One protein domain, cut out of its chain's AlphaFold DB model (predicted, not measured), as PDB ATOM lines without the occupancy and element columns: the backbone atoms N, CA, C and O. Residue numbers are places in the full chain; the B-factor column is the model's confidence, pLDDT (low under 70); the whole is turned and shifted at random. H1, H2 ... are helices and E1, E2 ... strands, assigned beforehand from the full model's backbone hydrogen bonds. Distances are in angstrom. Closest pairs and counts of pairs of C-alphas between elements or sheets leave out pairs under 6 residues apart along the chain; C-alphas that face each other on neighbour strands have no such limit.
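AT A GLANCE: This is residues 9 to 131 of the 144 residues of an uncharacterized protein of Inquilinus limosus MP06 (UniProt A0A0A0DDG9). What does one see first? Five helices make a compact body, with H2 nearest its middle, and three separate two-stranded hairpins, E1 and E2, E3 and E4, E5 and E6, are set round it. H1 and H5 lie side by side, as do H5 and H4, while H2 crosses H1 steeply. What is it built of? The printed part has 123 residues with five named helices and six named strands, in the order H1 E1 E2 H2 E3 E4 H3 E5 E6 H4 H5, a mixed class; each sheet is an antiparallel pair. How large is it? The whole is compact, with a radius of gyration of the C-alphas of 13.7 A and spans of 40 by 34 by 26 A.

HOW THE PARTS SIT: What does the pair with the longest strand look like? E5, residues 95 to 103, and E6, residues 106 to 110, form an antiparallel hairpin, with N 100 and O 108 3.0 A apart and N 108 and O 100 2.8 A apart, both within hydrogen-bond range. E5 bends by 89 degrees at residue 98. Which helices come next, going outward? H4, residues 111 to 116, has Leu 114 closest to Ala 108 of E6, their C-alphas 6.0 A apart. H4 and H5, residues 122 to 130, form a helical hairpin: they touch, closest at the C-alphas of Leu 111 and Ile 125, 7.2 A, at a shallow tilt of 10 degrees, opposite ways. H5 touches H1, residues 9 to 19, closest at the C-alphas of Val 16 and Ala 126, 5.1 A, at a shallow tilt of 15 degrees, opposite ways. Which helix is the hub? H2, residues 45 to 57, touches H1 at a steep tilt of 58 degrees, closest at the C-alphas of Trp 15 and Ala 49, 5.5 A; with residues 45 to 46 alone it touches H4, closest at the C-alphas of Cys 45 and Asn 115, 6.8 A. With residues 49 to 53 alone it only just touches H3, residues 81 to 86, with 3 pairs of C-alphas within 8 A, closest at Cys 50 and Val 83, 6.5 A. In each of the five helices every O i to N i+4 pair is within hydrogen-bond range. Where are the other strands? E3, residues 68 to 70, and E4, residues 73 to 75, form an antiparallel hairpin with N 70 and O 73 2.8 A apart; E1, residues 32 to 35, and E2, residues 40 to 43, form another with N 33 and O 42 2.8 A apart. The closest C-alphas of H2 and E3 are those of Cys 50 and Phe 68, 6.9 A; those of H2 and E1 are Gly 47 and Arg 32, 5.8 A.

IN THESE COORDINATES: Where do the first and last helices lie? H1 begins at C-alpha 9, (55.564, 18.921, 1.505), and H5 ends at C-alpha 130, (51.550, 22.018, 10.112). Which elements are long? E5 measures 18.7 A from first to last C-alpha, H2 18.2 A and H1 15.4 A.

THE WHOLE: How far does it reach? The two C-alphas farthest apart, those of Gly 58 and Ser 104, are 43.0 A apart. Is anything missing or unsure? The printed part has no cut, and no printed residue has a pLDDT under 70. Which link is long? The link from H1 to E1, residues 20 to 31, is long.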
ATOM      1  N   GLU A   9      55.113  18.100   0.377       95.50
ATOM      2  CA  GLU A   9      55.564  18.921   1.505       95.50
ATOM      3  C   GLU A   9      55.568  20.408   1.138       95.50
ATOM      4  O   GLU A   9      55.066  21.230   1.902       95.50
ATOM      5  N   GLN A  10      56.095  20.751  -0.041       97.50
ATOM      6  CA  GLN A  10      56.117  22.128  -0.541       97.50
ATOM      7  C   GLN A  10      54.699  22.648  -0.809       97.50
ATOM      8  O   GLN A  10      54.386  23.783  -0.453       97.50
ATOM      9  N   ALA A  11      53.837  21.807  -1.382       98.00
ATOM     10  CA  ALA A  11      52.433  22.108  -1.630       98.00
ATOM     11  C   ALA A  11      51.681  22.436  -0.330       98.00
ATOM     12  O   ALA A  11      51.062  23.495  -0.214       98.00
ATOM     13  N   ARG A  12      51.793  21.570   0.690       98.12
ATOM     14  CA  ARG A  12      51.173  21.800   2.006       98.12
ATOM     15  C   ARG A  12      51.738  23.039   2.698       98.12
ATOM     16  O   ARG A  12      50.967  23.803   3.271       98.12
ATOM     17  N   ALA A  13      53.047  23.281   2.612       98.31
ATOM     18  CA  ALA A  13      53.659  24.484   3.175       98.31
ATOM     19  C   ALA A  13      53.116  25.766   2.519       98.31
ATOM     20  O   ALA A  13      52.803  26.733   3.215       98.31
ATOM     21  N   ALA A  14      52.945  25.772   1.195       98.50
ATOM     22  CA  ALA A  14      52.352  26.900   0.482       98.50
ATOM     23  C   ALA A  14      50.872  27.103   0.835       98.50
ATOM     24  O   ALA A  14      50.427  28.238   1.004       98.50
ATOM     25  N   TRP A  15      50.119  26.015   0.994       98.62
ATOM     26  CA  TRP A  15      48.731  26.073   1.443       98.62
ATOM     27  C   TRP A  15      48.606  26.659   2.857       98.62
ATOM     28  O   TRP A  15      47.830  27.589   3.064       98.62
ATOM     29  N   VAL A  16      49.427  26.200   3.806       98.69
ATOM     30  CA  VAL A  16      49.504  26.764   5.166       98.69
ATOM     31  C   VAL A  16      49.859  28.251   5.124       98.69
ATOM     32  O   VAL A  16      49.203  29.061   5.777       98.69
ATOM     33  N   ALA A  17      50.852  28.639   4.319       98.56
ATOM     34  CA  ALA A  17      51.223  30.042   4.161       98.56
ATOM     35  C   ALA A  17      50.060  30.890   3.616       98.56
ATOM     36  O   ALA A  17      49.835  31.999   4.098       98.56
ATOM     37  N   ALA A  18      49.290  30.365   2.660       98.56
ATOM     38  CA  ALA A  18      48.115  31.037   2.115       98.56
ATOM     39  C   ALA A  18      47.005  31.212   3.162       98.56
ATOM     40  O   ALA A  18      46.479  32.317   3.299       98.56
ATOM     41  N   LEU A  19      46.707  30.175   3.953       98.50
ATOM     42  CA  LEU A  19      45.742  30.250   5.057       98.50
ATOM     43  C   LEU A  19      46.122  31.324   6.090       98.50
ATOM     44  O   LEU A  19      45.250  32.007   6.617       98.50
ATOM     45  N   ARG A  20      47.422  31.521   6.341       98.38
ATOM     46  CA  ARG A  20      47.941  32.529   7.285       98.38
ATOM     47  C   ARG A  20      48.131  33.931   6.688       98.38
ATOM     48  O   ARG A  20      48.544  34.834   7.404       98.38
ATOM     49  N   SER A  21      47.905  34.119   5.388       97.12
ATOM     50  CA  SER A  21      48.313  35.346   4.679       97.12
ATOM     51  C   SER A  21      47.348  36.529   4.802       97.12
ATOM     52  O   SER A  21      47.637  37.589   4.250       97.12
ATOM     53  N   ASP A  22      46.182  36.339   5.425       94.12
ATOM     54  CA  ASP A  22      45.036  37.269   5.410       94.12
ATOM     55  C   ASP A  22      44.534  37.662   3.999       94.12
ATOM     56  O   ASP A  22      43.603  38.455   3.861       94.12
ATOM     57  N   ALA A  23      45.102  37.093   2.927       96.38
ATOM     58  CA  ALA A  23      44.713  37.379   1.546       96.38
ATOM     59  C   ALA A  23      43.397  36.696   1.140       96.38
ATOM     60  O   ALA A  23      42.812  37.042   0.112       96.38
ATOM     61  N   TYR A  24      42.940  35.727   1.934       97.56
ATOM     62  CA  TYR A  24      41.735  34.946   1.688       97.56
ATOM     63  C   TYR A  24      40.681  35.250   2.742       97.56
ATOM     64  O   TYR A  24      40.947  35.210   3.942       97.56
ATOM     65  N   GLN A  25      39.457  35.496   2.287       97.12
ATOM     66  CA  GLN A  25      38.295  35.574   3.160       97.12
ATOM     67  C   GLN A  25      37.704  34.175   3.339       97.12
ATOM     68  O   GLN A  25      37.403  33.509   2.350       97.12
ATOM     69  N   GLN A  26      37.519  33.746   4.585       97.44
ATOM     70  CA  GLN A  26      36.954  32.435   4.900       97.44
ATOM     71  C   GLN A  26      35.444  32.376   4.615       97.44
ATOM     72  O   GLN A  26      34.697  33.277   5.003       97.44
ATOM     73  N   SER A  27      35.005  31.293   3.975       95.06
ATOM     74  CA  SER A  27      33.607  30.889   3.783       95.06
ATOM     75  C   SER A  27      33.393  29.431   4.205       95.06
ATOM     76  O   SER A  27      34.314  28.757   4.680       95.06
ATOM     77  N   GLN A  28      32.150  28.958   4.104       94.56
ATOM     78  CA  GLN A  28      31.719  27.638   4.563       94.56
ATOM     79  C   GLN A  28      30.874  26.944   3.498       94.56
ATOM     80  O   GLN A  28      30.181  27.609   2.732       94.56
ATOM     81  N   GLY A  29      30.902  25.610   3.483       92.38
ATOM     82  CA  GLY A  29      30.004  24.778   2.676       92.38
ATOM     83  C   GLY A  29      30.285  24.730   1.169       92.38
ATOM     84  O   GLY A  29      29.619  23.972   0.470       92.38
ATOM     85  N   ALA A  30      31.262  25.492   0.670       94.81
ATOM     86  CA  ALA A  30      31.729  25.456  -0.715       94.81
ATOM     87  C   ALA A  30      33.229  25.782  -0.790       94.81
ATOM     88  O   ALA A  30      33.761  26.500   0.059       94.81
ATOM     89  N   LEU A  31      33.916  25.281  -1.820       96.38
ATOM     90  CA  LEU A  31      35.313  25.620  -2.100       96.38
ATOM     91  C   LEU A  31      35.466  27.122  -2.346       96.38
ATOM     92  O   LEU A  31      36.395  27.741  -1.833       96.38
ATOM     93  N   ARG A  32      34.540  27.719  -3.093       96.38
ATOM     94  CA  ARG A  32      34.523  29.145  -3.394       96.38
ATOM     95  C   ARG A  32      33.090  29.660  -3.351       96.38
ATOM     96  O   ARG A  32      32.184  29.010  -3.846       96.38
ATOM     97  N   ASP A  33      32.913  30.838  -2.773       94.06
ATOM     98  CA  ASP A  33      31.668  31.603  -2.793       94.06
ATOM     99  C   ASP A  33      31.957  32.978  -3.402       94.06
ATOM    100  O   ASP A  33      32.858  33.696  -2.947       94.06
ATOM    101  N   VAL A  34      31.229  33.318  -4.466       92.88
ATOM    102  CA  VAL A  34      31.424  34.523  -5.270       92.88
ATOM    103  C   VAL A  34      30.313  35.517  -4.983       92.88
ATOM    104  O   VAL A  34      29.147  35.322  -5.316       92.88
ATOM    105  N   ASN A  35      30.692  36.676  -4.457       90.88
ATOM    106  CA  ASN A  35      29.776  37.794  -4.362       90.88
ATOM    107  C   ASN A  35      29.725  38.537  -5.705       90.88
ATOM    108  O   ASN A  35      30.525  39.443  -5.951       90.88
ATOM    109  N   TYR A  36      28.744  38.203  -6.547       87.50
ATOM    110  CA  TYR A  36      28.555  38.801  -7.878       87.50
ATOM    111  C   TYR A  36      28.343  40.323  -7.885       87.50
ATOM    112  O   TYR A  36      28.524  40.961  -8.916       87.50
ATOM    113  N   HIS A  37      27.984  40.933  -6.753       88.94
ATOM    114  CA  HIS A  37      27.861  42.391  -6.660       88.94
ATOM    115  C   HIS A  37      29.203  43.097  -6.458       88.94
ATOM    116  O   HIS A  37      29.330  44.274  -6.781       88.94
ATOM    117  N   THR A  38      30.182  42.406  -5.874       90.94
ATOM    118  CA  THR A  38      31.490  42.983  -5.527       90.94
ATOM    119  C   THR A  38      32.649  42.339  -6.275       90.94
ATOM    120  O   THR A  38      33.778  42.797  -6.120       90.94
ATOM    121  N   GLU A  39      32.377  41.267  -7.025       86.38
ATOM    122  CA  GLU A  39      33.359  40.395  -7.684       86.38
ATOM    123  C   GLU A  39      34.395  39.799  -6.712       86.38
ATOM    124  O   GLU A  39      35.432  39.273  -7.115       86.38
ATOM    125  N   LYS A  40      34.117  39.853  -5.404       91.25
ATOM    126  CA  LYS A  40      34.973  39.264  -4.377       91.25
ATOM    127  C   LYS A  40      34.608  37.807  -4.173       91.25
ATOM    128  O   LYS A  40      33.432  37.460  -4.087       91.25
ATOM    129  N   SER A  41      35.638  36.981  -4.047       94.50
ATOM    130  CA  SER A  41      35.499  35.570  -3.704       94.50
ATOM    131  C   SER A  41      35.934  35.326  -2.265       94.50
ATOM    132  O   SER A  41      36.887  35.935  -1.777       94.50
ATOM    133  N   SER A  42      35.238  34.412  -1.609       96.00
ATOM    134  CA  SER A  42      35.608  33.824  -0.325       96.00
ATOM    135  C   SER A  42      35.744  32.315  -0.494       96.00
ATOM    136  O   SER A  42      35.207  31.755  -1.447       96.00
ATOM    137  N   PHE A  43      36.515  31.666   0.369       97.62
ATOM    138  CA  PHE A  43      36.922  30.274   0.187       97.62
ATOM    139  C   PHE A  43      36.816  29.504   1.496       97.62
ATOM    140  O   PHE A  43      37.110  30.050   2.561       97.62
ATOM    141  N   CYS A  44      36.487  28.217   1.438       97.00
ATOM    142  CA  CYS A  44      36.786  27.327   2.557       97.00
ATOM    143  C   CYS A  44      38.279  26.956   2.552       97.00
ATOM    144  O   CYS A  44      39.008  27.239   1.596       97.00
ATOM    145  N   CYS A  45      38.754  26.276   3.598       98.25
ATOM    146  CA  CYS A  45      40.165  25.888   3.679       98.25
ATOM    147  C   CYS A  45      40.640  25.027   2.489       98.25
ATOM    148  O   CYS A  45      41.767  25.204   2.025       98.25
ATOM    149  N   LEU A  46      39.785  24.149   1.954       98.25
ATOM    150  CA  LEU A  46      40.094  23.331   0.777       98.25
ATOM    151  C   LEU A  46      40.093  24.156  -0.513       98.25
ATOM    152  O   LEU A  46      40.925  23.938  -1.389       98.25
ATOM    153  N   GLY A  47      39.214  25.154  -0.612       98.12
ATOM    154  CA  GLY A  47      39.193  26.080  -1.739       98.12
ATOM    155  C   GLY A  47      40.448  26.937  -1.838       98.12
ATOM    156  O   GLY A  47      40.957  27.154  -2.936       98.12
ATOM    157  N   VAL A  48      41.008  27.343  -0.693       98.50
ATOM    158  CA  VAL A  48      42.337  27.971  -0.651       98.50
ATOM    159  C   VAL A  48      43.387  27.024  -1.236       98.50
ATOM    160  O   VAL A  48      44.230  27.460  -2.016       98.50
ATOM    161  N   ALA A  49      43.324  25.724  -0.935       98.56
ATOM    162  CA  ALA A  49      44.261  24.747  -1.489       98.56
ATOM    163  C   ALA A  49      44.151  24.634  -3.023       98.56
ATOM    164  O   ALA A  49      45.176  24.613  -3.706       98.56
ATOM    165  N   CYS A  50      42.930  24.632  -3.567       98.44
ATOM    166  CA  CYS A  50      42.679  24.666  -5.013       98.44
ATOM    167  C   CYS A  50      43.244  25.932  -5.674       98.44
ATOM    168  O   CYS A  50      43.914  25.862  -6.704       98.44
ATOM    169  N   ASP A  51      43.033  27.098  -5.064       98.25
ATOM    170  CA  ASP A  51      43.536  28.362  -5.601       98.25
ATOM    171  C   ASP A  51      45.074  28.445  -5.560       98.25
ATOM    172  O   ASP A  51      45.713  28.934  -6.495       98.25
ATOM    173  N   VAL A  52      45.700  27.908  -4.509       98.56
ATOM    174  CA  VAL A  52      47.165  27.792  -4.430       98.56
ATOM    175  C   VAL A  52      47.692  26.803  -5.475       98.56
ATOM    176  O   VAL A  52      48.686  27.106  -6.136       98.56
ATOM    177  N   PHE A  53      47.022  25.663  -5.677       98.44
ATOM    178  CA  PHE A  53      47.357  24.706  -6.737       98.44
ATOM    179  C   PHE A  53      47.346  25.378  -8.112       98.44
ATOM    180  O   PHE A  53      48.333  25.289  -8.843       98.44
ATOM    181  N   LEU A  54      46.283  26.125  -8.431       97.62
ATOM    182  CA  LEU A  54      46.190  26.900  -9.668       97.62
ATOM    183  C   LEU A  54      47.398  27.827  -9.846       97.62
ATOM    184  O   LEU A  54      48.042  27.813 -10.896       97.62
ATOM    185  N   LYS A  55      47.746  28.598  -8.812       97.81
ATOM    186  CA  LYS A  55      48.845  29.576  -8.862       97.81
ATOM    187  C   LYS A  55      50.225  28.936  -9.014       97.81
ATOM    188  O   LYS A  55      51.065  29.478  -9.729       97.81
ATOM    189  N   LEU A  56      50.476  27.815  -8.340       97.75
ATOM    190  CA  LEU A  56      51.798  27.182  -8.307       97.75
ATOM    191  C   LEU A  56      52.016  26.197  -9.454       97.75
ATOM    192  O   LEU A  56      53.075  26.190 -10.087       97.75
ATOM    193  N   GLU A  57      51.014  25.377  -9.753       97.31
ATOM    194  CA  GLU A  57      51.100  24.378 -10.812       97.31
ATOM    195  C   GLU A  57      50.732  24.968 -12.177       97.31
ATOM    196  O   GLU A  57      51.238  24.501 -13.201       97.31
ATOM    197  N   GLY A  58      49.949  26.052 -12.221       96.38
ATOM    198  CA  GLY A  58      49.415  26.603 -13.471       96.38
ATOM    199  C   GLY A  58      48.423  25.645 -14.125       96.38
ATOM    200  O   GLY A  58      48.398  25.525 -15.350       96.38
ATOM    201  N   ARG A  59      47.691  24.884 -13.304       94.81
ATOM    202  CA  ARG A  59      46.766  23.829 -13.720       94.81
ATOM    203  C   ARG A  59      45.421  24.023 -13.039       94.81
ATOM    204  O   ARG A  59      45.362  24.359 -11.861       94.81
ATOM    205  N   GLY A  60      44.374  23.705 -13.784       95.50
ATOM    206  CA  GLY A  60      42.998  23.865 -13.354       95.50
ATOM    207  C   GLY A  60      42.449  25.261 -13.601       95.50
ATOM    208  O   GLY A  60      43.154  26.143 -14.085       95.50
ATOM    209  N   GLU A  61      41.179  25.432 -13.284       96.94
ATOM    210  CA  GLU A  61      40.459  26.691 -13.402       96.94
ATOM    211  C   GLU A  61      39.231  26.680 -12.497       96.94
ATOM    212  O   GLU A  61      38.761  25.626 -12.068       96.94
ATOM    213  N   TRP A  62      38.726  27.868 -12.187       95.62
ATOM    214  CA  TRP A  62      37.424  28.002 -11.556       95.62
ATOM    215  C   TRP A  62      36.372  28.211 -12.639       95.62
ATOM    216  O   TRP A  62      36.508  29.149 -13.429       95.62
ATOM    217  N   ASP A  63      35.327  27.389 -12.635       90.56
ATOM    218  CA  ASP A  63      34.138  27.643 -13.447       90.56
ATOM    219  C   ASP A  63      33.351  28.842 -12.879       90.56
ATOM    220  O   ASP A  63      33.617  29.311 -11.767       90.56
ATOM    221  N   CYS A  64      32.416  29.388 -13.658       71.94
ATOM    222  CA  CYS A  64      31.747  30.667 -13.408       71.94
ATOM    223  C   CYS A  64      30.992  30.785 -12.073       71.94
ATOM    224  O   CYS A  64      30.704  31.916 -11.681       71.94
ATOM    225  N   ASP A  65      30.750  29.681 -11.367       72.25
ATOM    226  CA  ASP A  65      30.011  29.657 -10.107       72.25
ATOM    227  C   ASP A  65      30.907  29.323  -8.901       72.25
ATOM    228  O   ASP A  65      31.253  30.203  -8.109       72.25
ATOM    229  N   ASP A  66      31.307  28.060  -8.754       87.25
ATOM    230  CA  ASP A  66      31.926  27.555  -7.520       87.25
ATOM    231  C   ASP A  66      32.762  26.272  -7.703       87.25
ATOM    232  O   ASP A  66      33.424  25.821  -6.760       87.25
ATOM    233  N   TYR A  67      32.778  25.692  -8.905       94.19
ATOM    234  CA  TYR A  67      33.531  24.476  -9.205       94.19
ATOM    235  C   TYR A  67      34.993  24.789  -9.510       94.19
ATOM    236  O   TYR A  67      35.310  25.671 -10.309       94.19
ATOM    237  N   PHE A  68      35.892  24.019  -8.905       97.44
ATOM    238  CA  PHE A  68      37.281  23.945  -9.329       97.44
ATOM    239  C   PHE A  68      37.467  22.741 -10.247       97.44
ATOM    240  O   PHE A  68      37.177  21.614  -9.847       97.44
ATOM    241  N   VAL A  69      37.967  22.980 -11.456       97.06
ATOM    242  CA  VAL A  69      38.106  21.983 -12.524       97.06
ATOM    243  C   VAL A  69      39.584  21.735 -12.803       97.06
ATOM    244  O   VAL A  69      40.358  22.675 -12.948       97.06
ATOM    245  N   VAL A  70      40.003  20.471 -12.899       96.00
ATOM    246  CA  VAL A  70      41.360  20.044 -13.271       96.00
ATOM    247  C   VAL A  70      41.284  18.824 -14.195       96.00
ATOM    248  O   VAL A  70      41.281  17.680 -13.741       96.00
ATOM    249  N   GLY A  71      41.285  19.048 -15.511       93.06
ATOM    250  CA  GLY A  71      41.091  17.965 -16.483       93.06
ATOM    251  C   GLY A  71      39.658  17.435 -16.417       93.06
ATOM    252  O   GLY A  71      38.730  18.228 -16.476       93.06
ATOM    253  N   ASP A  72      39.492  16.121 -16.250       94.19
ATOM    254  CA  ASP A  72      38.174  15.472 -16.118       94.19
ATOM    255  C   ASP A  72      37.641  15.459 -14.669       94.19
ATOM    256  O   ASP A  72      36.660  14.779 -14.376       94.19
ATOM    257  N   TYR A  73      38.315  16.153 -13.746       94.56
ATOM    258  CA  TYR A  73      37.945  16.213 -12.333       94.56
ATOM    259  C   TYR A  73      37.415  17.592 -11.980       94.56
ATOM    260  O   TYR A  73      38.111  18.585 -12.185       94.56
ATOM    261  N   ASP A  74      36.245  17.649 -11.366       95.12
ATOM    262  CA  ASP A  74      35.637  18.869 -10.866       95.12
ATOM    263  C   ASP A  74      35.019  18.662  -9.480       95.12
ATOM    264  O   ASP A  74      34.649  17.558  -9.073       95.12
ATOM    265  N   SER A  75      34.956  19.735  -8.700       96.00
ATOM    266  CA  SER A  75      34.215  19.741  -7.442       96.00
ATOM    267  C   SER A  75      33.958  21.163  -6.976       96.00
ATOM    268  O   SER A  75      34.799  22.038  -7.171       96.00
ATOM    269  N   SER A  76      32.834  21.378  -6.300       95.12
ATOM    270  CA  SER A  76      32.521  22.617  -5.582       95.12
ATOM    271  C   SER A  76      32.611  22.471  -4.061       95.12
ATOM    272  O   SER A  76      32.464  23.455  -3.342       95.12
ATOM    273  N   THR A  77      32.873  21.268  -3.534       95.00
ATOM    274  CA  THR A  77      32.803  20.993  -2.080       95.00
ATOM    275  C   THR A  77      33.983  20.202  -1.513       95.00
ATOM    276  O   THR A  77      34.237  20.276  -0.312       95.00
ATOM    277  N   ALA A  78      34.736  19.482  -2.343       97.12
ATOM    278  CA  ALA A  78      35.887  18.678  -1.934       97.12
ATOM    279  C   ALA A  78      37.079  18.934  -2.864       97.12
ATOM    280  O   ALA A  78      36.920  19.481  -3.948       97.12
ATOM    281  N   LEU A  79      38.287  18.525  -2.480       97.88
ATOM    282  CA  LEU A  79      39.433  18.622  -3.387       97.88
ATOM    283  C   LEU A  79      39.246  17.684  -4.591       97.88
ATOM    284  O   LEU A  79      39.024  16.488  -4.378       97.88
ATOM    285  N   PRO A  80      39.419  18.161  -5.837       96.88
ATOM    286  CA  PRO A  80      39.596  17.263  -6.972       96.88
ATOM    287  C   PRO A  80      40.821  16.360  -6.769       96.88
ATOM    288  O   PRO A  80      41.826  16.798  -6.197       96.88
ATOM    289  N   ASP A  81      40.771  15.122  -7.273       95.88
ATOM    290  CA  ASP A  81      41.825  14.113  -7.064       95.88
ATOM    291  C   ASP A  81      43.249  14.627  -7.358       95.88
ATOM    292  O   ASP A  81      44.132  14.407  -6.523       95.88
ATOM    293  N   PRO A  82      43.511  15.376  -8.457       96.50
ATOM    294  CA  PRO A  82      44.847  15.911  -8.715       96.50
ATOM    295  C   PRO A  82      45.350  16.867  -7.626       96.50
ATOM    296  O   PRO A  82      46.550  16.910  -7.364       96.50
ATOM    297  N   VAL A  83      44.458  17.626  -6.984       97.69
ATOM    298  CA  VAL A  83      44.816  18.560  -5.905       97.69
ATOM    299  C   VAL A  83      45.105  17.790  -4.616       97.69
ATOM    300  O   VAL A  83      46.086  18.077  -3.932       97.69
ATOM    301  N   ALA A  84      44.300  16.771  -4.298       97.25
ATOM    302  CA  ALA A  84      44.542  15.908  -3.143       97.25
ATOM    303  C   ALA A  84      45.860  15.117  -3.279       97.25
ATOM    304  O   ALA A  84      46.623  15.034  -2.313       97.25
ATOM    305  N   GLU A  85      46.163  14.591  -4.473       96.06
ATOM    306  CA  GLU A  85      47.432  13.914  -4.780       96.06
ATOM    307  C   GLU A  85      48.618  14.881  -4.681       96.06
ATOM    308  O   GLU A  85      49.625  14.550  -4.055       96.06
ATOM    309  N   TRP A  86      48.478  16.096  -5.223       97.12
ATOM    310  CA  TRP A  86      49.490  17.151  -5.122       97.12
ATOM    311  C   TRP A  86      49.810  17.516  -3.671       97.12
ATOM    312  O   TRP A  86      50.976  17.661  -3.321       97.12
ATOM    313  N   LEU A  87      48.799  17.588  -2.802       97.06
ATOM    314  CA  LEU A  87      48.975  17.814  -1.363       97.06
ATOM    315  C   LEU A  87      49.436  16.561  -0.603       97.06
ATOM    316  O   LEU A  87      49.752  16.652   0.585       97.06
ATOM    317  N   GLY A  88      49.460  15.389  -1.242       96.31
ATOM    318  CA  GLY A  88      49.763  14.104  -0.609       96.31
ATOM    319  C   GLY A  88      48.746  13.682   0.453       96.31
ATOM    320  O   GLY A  88      49.105  12.973   1.391       96.31
ATOM    321  N   LEU A  89      47.493  14.130   0.354       96.56
ATOM    322  CA  LEU A  89      46.432  13.776   1.297       96.56
ATOM    323  C   LEU A  89      45.845  12.402   0.962       96.56
ATOM    324  O   LEU A  89      45.783  11.994  -0.197       96.56
ATOM    325  N   SER A  90      45.367  11.681   1.976       95.88
ATOM    326  CA  SER A  90      44.678  10.398   1.776       95.88
ATOM    327  C   SER A  90      43.179  10.548   1.480       95.88
ATOM    328  O   SER A  90      42.471   9.548   1.400       95.88
ATOM    329  N   SER A  91      42.660  11.775   1.451       96.56
ATOM    330  CA  SER A  91      41.237  12.078   1.308       96.56
ATOM    331  C   SER A  91      41.050  13.478   0.735       96.56
ATOM    332  O   SER A  91      41.753  14.407   1.134       96.56
ATOM    333  N   SER A  92      40.051  13.630  -0.132       97.00
ATOM    334  CA  SER A  92      39.645  14.909  -0.721       97.00
ATOM    335  C   SER A  92      39.012  15.888   0.273       97.00
ATOM    336  O   SER A  92      38.917  17.070  -0.033       97.00
ATOM    337  N   LEU A  93      38.616  15.428   1.465       97.12
ATOM    338  CA  LEU A  93      38.070  16.277   2.533       97.12
ATOM    339  C   LEU A  93      39.136  16.711   3.554       97.12
ATOM    340  O   LEU A  93      38.845  17.450   4.490       97.12
ATOM    341  N   GLY A  94      40.384  16.248   3.406       96.38
ATOM    342  CA  GLY A  94      41.430  16.490   4.401       96.38
ATOM    343  C   GLY A  94      41.190  15.706   5.692       96.38
ATOM    344  O   GLY A  94      41.189  16.275   6.778       96.38
ATOM    345  N   ARG A  95      40.954  14.392   5.580       97.69
ATOM    346  CA  ARG A  95      40.769  13.488   6.728       97.69
ATOM    347  C   ARG A  95      41.822  13.732   7.814       97.69
ATOM    348  O   ARG A  95      43.015  13.759   7.519       97.69
ATOM    349  N   LEU A  96      41.384  13.832   9.064       96.88
ATOM    350  CA  LEU A  96      42.260  13.978  10.220       96.88
ATOM    351  C   LEU A  96      42.879  12.634  10.627       96.88
ATOM    352  O   LEU A  96      42.299  11.565  10.416       96.88
ATOM    353  N   THR A  97      44.061  12.679  11.241       96.56
ATOM    354  CA  THR A  97      44.711  11.486  11.815       96.56
ATOM    355  C   THR A  97      43.966  10.954  13.037       96.56
ATOM    356  O   THR A  97      44.034   9.764  13.333       96.56
ATOM    357  N   GLU A  98      43.271  11.840  13.748       94.88
ATOM    358  CA  GLU A  98      42.514  11.578  14.972       94.88
ATOM    359  C   GLU A  98      41.237  12.429  14.935       94.88
ATOM    360  O   GLU A  98      41.240  13.520  14.366       94.88
ATOM    361  N   GLU A  99      40.145  11.937  15.521       94.88
ATOM    362  CA  GLU A  99      38.927  12.739  15.666       94.88
ATOM    363  C   GLU A  99      39.168  13.890  16.659       94.88
ATOM    364  O   GLU A  99      39.855  13.712  17.667       94.88
ATOM    365  N   ILE A 100      38.599  15.067  16.384       94.12
ATOM    366  CA  ILE A 100      38.721  16.249  17.250       94.12
ATOM    367  C   ILE A 100      37.356  16.589  17.844       94.12
ATOM    368  O   ILE A 100      36.425  16.933  17.115       94.12
ATOM    369  N   ASP A 101      37.244  16.543  19.170       93.25
ATOM    370  CA  ASP A 101      36.078  17.051  19.892       93.25
ATOM    371  C   ASP A 101      36.003  18.581  19.774       93.25
ATOM    372  O   ASP A 101      36.927  19.294  20.172       93.25
ATOM    373  N   TYR A 102      34.885  19.106  19.269       86.50
ATOM    374  CA  TYR A 102      34.659  20.560  19.171       86.50
ATOM    375  C   TYR A 102      33.380  21.033  19.875       86.50
ATOM    376  O   TYR A 102      33.110  22.230  19.971       86.50
ATOM    377  N   ASN A 103      32.595  20.099  20.408       84.50
ATOM    378  CA  ASN A 103      31.680  20.299  21.527       84.50
ATOM    379  C   ASN A 103      31.410  18.926  22.162       84.50
ATOM    380  O   ASN A 103      31.622  17.906  21.518       84.50
ATOM    381  N   SER A 104      30.920  18.871  23.402       81.06
ATOM    382  CA  SER A 104      30.775  17.629  24.190       81.06
ATOM    383  C   SER A 104      29.906  16.515  23.575       81.06
ATOM    384  O   SER A 104      29.694  15.492  24.220       81.06
ATOM    385  N   ILE A 105      29.351  16.720  22.377       87.44
ATOM    386  CA  ILE A 105      28.507  15.768  21.651       87.44
ATOM    387  C   ILE A 105      28.893  15.612  20.167       87.44
ATOM    388  O   ILE A 105      28.222  14.861  19.458       87.44
ATOM    389  N   ARG A 106      29.920  16.317  19.663       91.38
ATOM    390  CA  ARG A 106      30.341  16.265  18.253       91.38
ATOM    391  C   ARG A 106      31.854  16.199  18.105       91.38
ATOM    392  O   ARG A 106      32.594  16.940  18.750       91.38
ATOM    393  N   VAL A 107      32.249  15.378  17.139       94.56
ATOM    394  CA  VAL A 107      33.623  15.181  16.690       94.56
ATOM    395  C   VAL A 107      33.751  15.586  15.231       94.56
ATOM    396  O   VAL A 107      32.841  15.332  14.440       94.56
ATOM    397  N   ALA A 108      34.869  16.210  14.883       96.06
ATOM    398  CA  ALA A 108      35.263  16.471  13.507       96.06
ATOM    399  C   ALA A 108      36.190  15.354  13.024       96.06
ATOM    400  O   ALA A 108      37.064  14.903  13.774       96.06
ATOM    401  N   ARG A 109      36.004  14.911  11.777       96.88
ATOM    402  CA  ARG A 109      36.813  13.836  11.167       96.88
ATOM    403  C   ARG A 109      37.715  14.307  10.039       96.88
ATOM    404  O   ARG A 109      38.600  13.566   9.608       96.88
ATOM    405  N   ASP A 110      37.492  15.517   9.561       97.25
ATOM    406  CA  ASP A 110      38.196  16.112   8.440       97.25
ATOM    407  C   ASP A 110      38.201  17.643   8.559       97.25
ATOM    408  O   ASP A 110      37.620  18.228   9.480       97.25
ATOM    409  N   LEU A 111      38.917  18.299   7.648       97.06
ATOM    410  CA  LEU A 111      39.051  19.752   7.662       97.06
ATOM    411  C   LEU A 111      37.753  20.472   7.270       97.06
ATOM    412  O   LEU A 111      37.568  21.621   7.672       97.06
ATOM    413  N   THR A 112      36.851  19.822   6.525       95.94
ATOM    414  CA  THR A 112      35.558  20.420   6.161       95.94
ATOM    415  C   THR A 112      34.641  20.527   7.372       95.94
ATOM    416  O   THR A 112      34.113  21.607   7.634       95.94
ATOM    417  N   ASP A 113      34.572  19.484   8.206       95.69
ATOM    418  CA  ASP A 113      33.872  19.521   9.495       95.69
ATOM    419  C   ASP A 113      34.402  20.650  10.388       95.69
ATOM    420  O   ASP A 113      33.623  21.375  11.021       95.69
ATOM    421  N   LEU A 114      35.729  20.817  10.438       96.19
ATOM    422  CA  LEU A 114      36.360  21.863  11.239       96.19
ATOM    423  C   LEU A 114      36.027  23.266  10.723       96.19
ATOM    424  O   LEU A 114      35.683  24.145  11.515       96.19
ATOM    425  N   ASN A 115      36.087  23.471   9.408       96.50
ATOM    426  CA  ASN A 115      35.769  24.748   8.772       96.50
ATOM    427  C   ASN A 115      34.287  25.126   8.935       96.50
ATOM    428  O   ASN A 115      33.958  26.258   9.302       96.50
ATOM    429  N   ASP A 116      33.394  24.172   8.683       94.00
ATOM    430  CA  ASP A 116      31.964  24.434   8.529       94.00
ATOM    431  C   ASP A 116      31.219  24.310   9.860       94.00
ATOM    432  O   ASP A 116      30.508  25.223  10.287       94.00
ATOM    433  N   SER A 117      31.401  23.182  10.552       92.69
ATOM    434  CA  SER A 117      30.646  22.862  11.765       92.69
ATOM    435  C   SER A 117      31.340  23.326  13.041       92.69
ATOM    436  O   SER A 117      30.670  23.849  13.938       92.69
ATOM    437  N   ALA A 118      32.657  23.125  13.148       91.38
ATOM    438  CA  ALA A 118      33.426  23.535  14.324       91.38
ATOM    439  C   ALA A 118      33.818  25.019  14.299       91.38
ATOM    440  O   ALA A 118      34.157  25.568  15.346       91.38
ATOM    441  N   LYS A 119      33.720  25.669  13.130       88.44
ATOM    442  CA  LYS A 119      34.036  27.087  12.898       88.44
ATOM    443  C   LYS A 119      35.470  27.464  13.275       88.44
ATOM    444  O   LYS A 119      35.710  28.559  13.781       88.44
ATOM    445  N   TYR A 120      36.404  26.549  13.037       96.44
ATOM    446  CA  TYR A 120      37.829  26.831  13.170       96.44
ATOM    447  C   TYR A 120      38.223  27.920  12.174       96.44
ATOM    448  O   TYR A 120      37.763  27.920  11.029       96.44
ATOM    449  N   SER A 121      39.077  28.847  12.603       97.69
ATOM    450  CA  SER A 121      39.640  29.849  11.702       97.69
ATOM    451  C   SER A 121      40.659  29.216  10.752       97.69
ATOM    452  O   SER A 121      41.166  28.116  10.993       97.69
ATOM    453  N   PHE A 122      41.033  29.932   9.692       98.31
ATOM    454  CA  PHE A 122      42.175  29.530   8.867       98.31
ATOM    455  C   PHE A 122      43.470  29.349   9.663       98.31
ATOM    456  O   PHE A 122      44.244  28.452   9.335       98.31
ATOM    457  N   GLY A 123      43.690  30.142  10.716       98.38
ATOM    458  CA  GLY A 123      44.841  29.979  11.604       98.38
ATOM    459  C   GLY A 123      44.823  28.633  12.328       98.38
ATOM    460  O   GLY A 123      45.808  27.902  12.273       98.38
ATOM    461  N   ASP A 124      43.681  28.268  12.915       97.94
ATOM    462  CA  ASP A 124      43.529  26.998  13.639       97.94
ATOM    463  C   ASP A 124      43.676  25.791  12.696       97.94
ATOM    464  O   ASP A 124      44.305  24.787  13.029       97.94
ATOM    465  N   ILE A 125      43.119  25.887  11.484       98.19
ATOM    466  CA  ILE A 125      43.252  24.843  10.458       98.19
ATOM    467  C   ILE A 125      44.710  24.718   9.994       98.19
ATOM    468  O   ILE A 125      45.219  23.605   9.845       98.19
ATOM    469  N   ALA A 126      45.401  25.843   9.798       98.25
ATOM    470  CA  ALA A 126      46.813  25.863   9.437       98.25
ATOM    471  C   ALA A 126      47.690  25.189  10.507       98.25
ATOM    472  O   ALA A 126      48.565  24.396  10.154       98.25
ATOM    473  N   ASP A 127      47.415  25.437  11.793       98.38
ATOM    474  CA  ASP A 127      48.125  24.811  12.915       98.38
ATOM    475  C   ASP A 127      47.991  23.278  12.898       98.38
ATOM    476  O   ASP A 127      48.962  22.559  13.141       98.38
ATOM    477  N   LEU A 128      46.810  22.751  12.558       97.69
ATOM    478  CA  LEU A 128      46.584  21.305  12.450       97.69
ATOM    479  C   LEU A 128      47.348  20.674  11.281       97.69
ATOM    480  O   LEU A 128      47.926  19.594  11.432       97.69
ATOM    481  N   ILE A 129      47.363  21.334  10.120       97.31
ATOM    482  CA  ILE A 129      48.077  20.842   8.933       97.31
ATOM    483  C   ILE A 129      49.586  20.812   9.206       97.31
ATOM    484  O   ILE A 129      50.235  19.792   8.968       97.31
ATOM    485  N   GLU A 130      50.134  21.900   9.746       96.19
ATOM    486  CA  GLU A 130      51.550  22.018  10.112       96.19
ATOM    487  C   GLU A 130      51.940  21.037  11.228       96.19
ATOM    488  O   GLU A 130      53.004  20.420  11.178       96.19
ATOM    489  N   GLY A 131      51.037  20.808  12.185       96.19
ATOM    490  CA  GLY A 131      51.180  19.815  13.249       96.19
ATOM    491  C   GLY A 131      51.036  18.357  12.798       96.19
ATOM    492  O   GLY A 131      51.073  17.459  13.641       96.19
TER     493      GLY A 131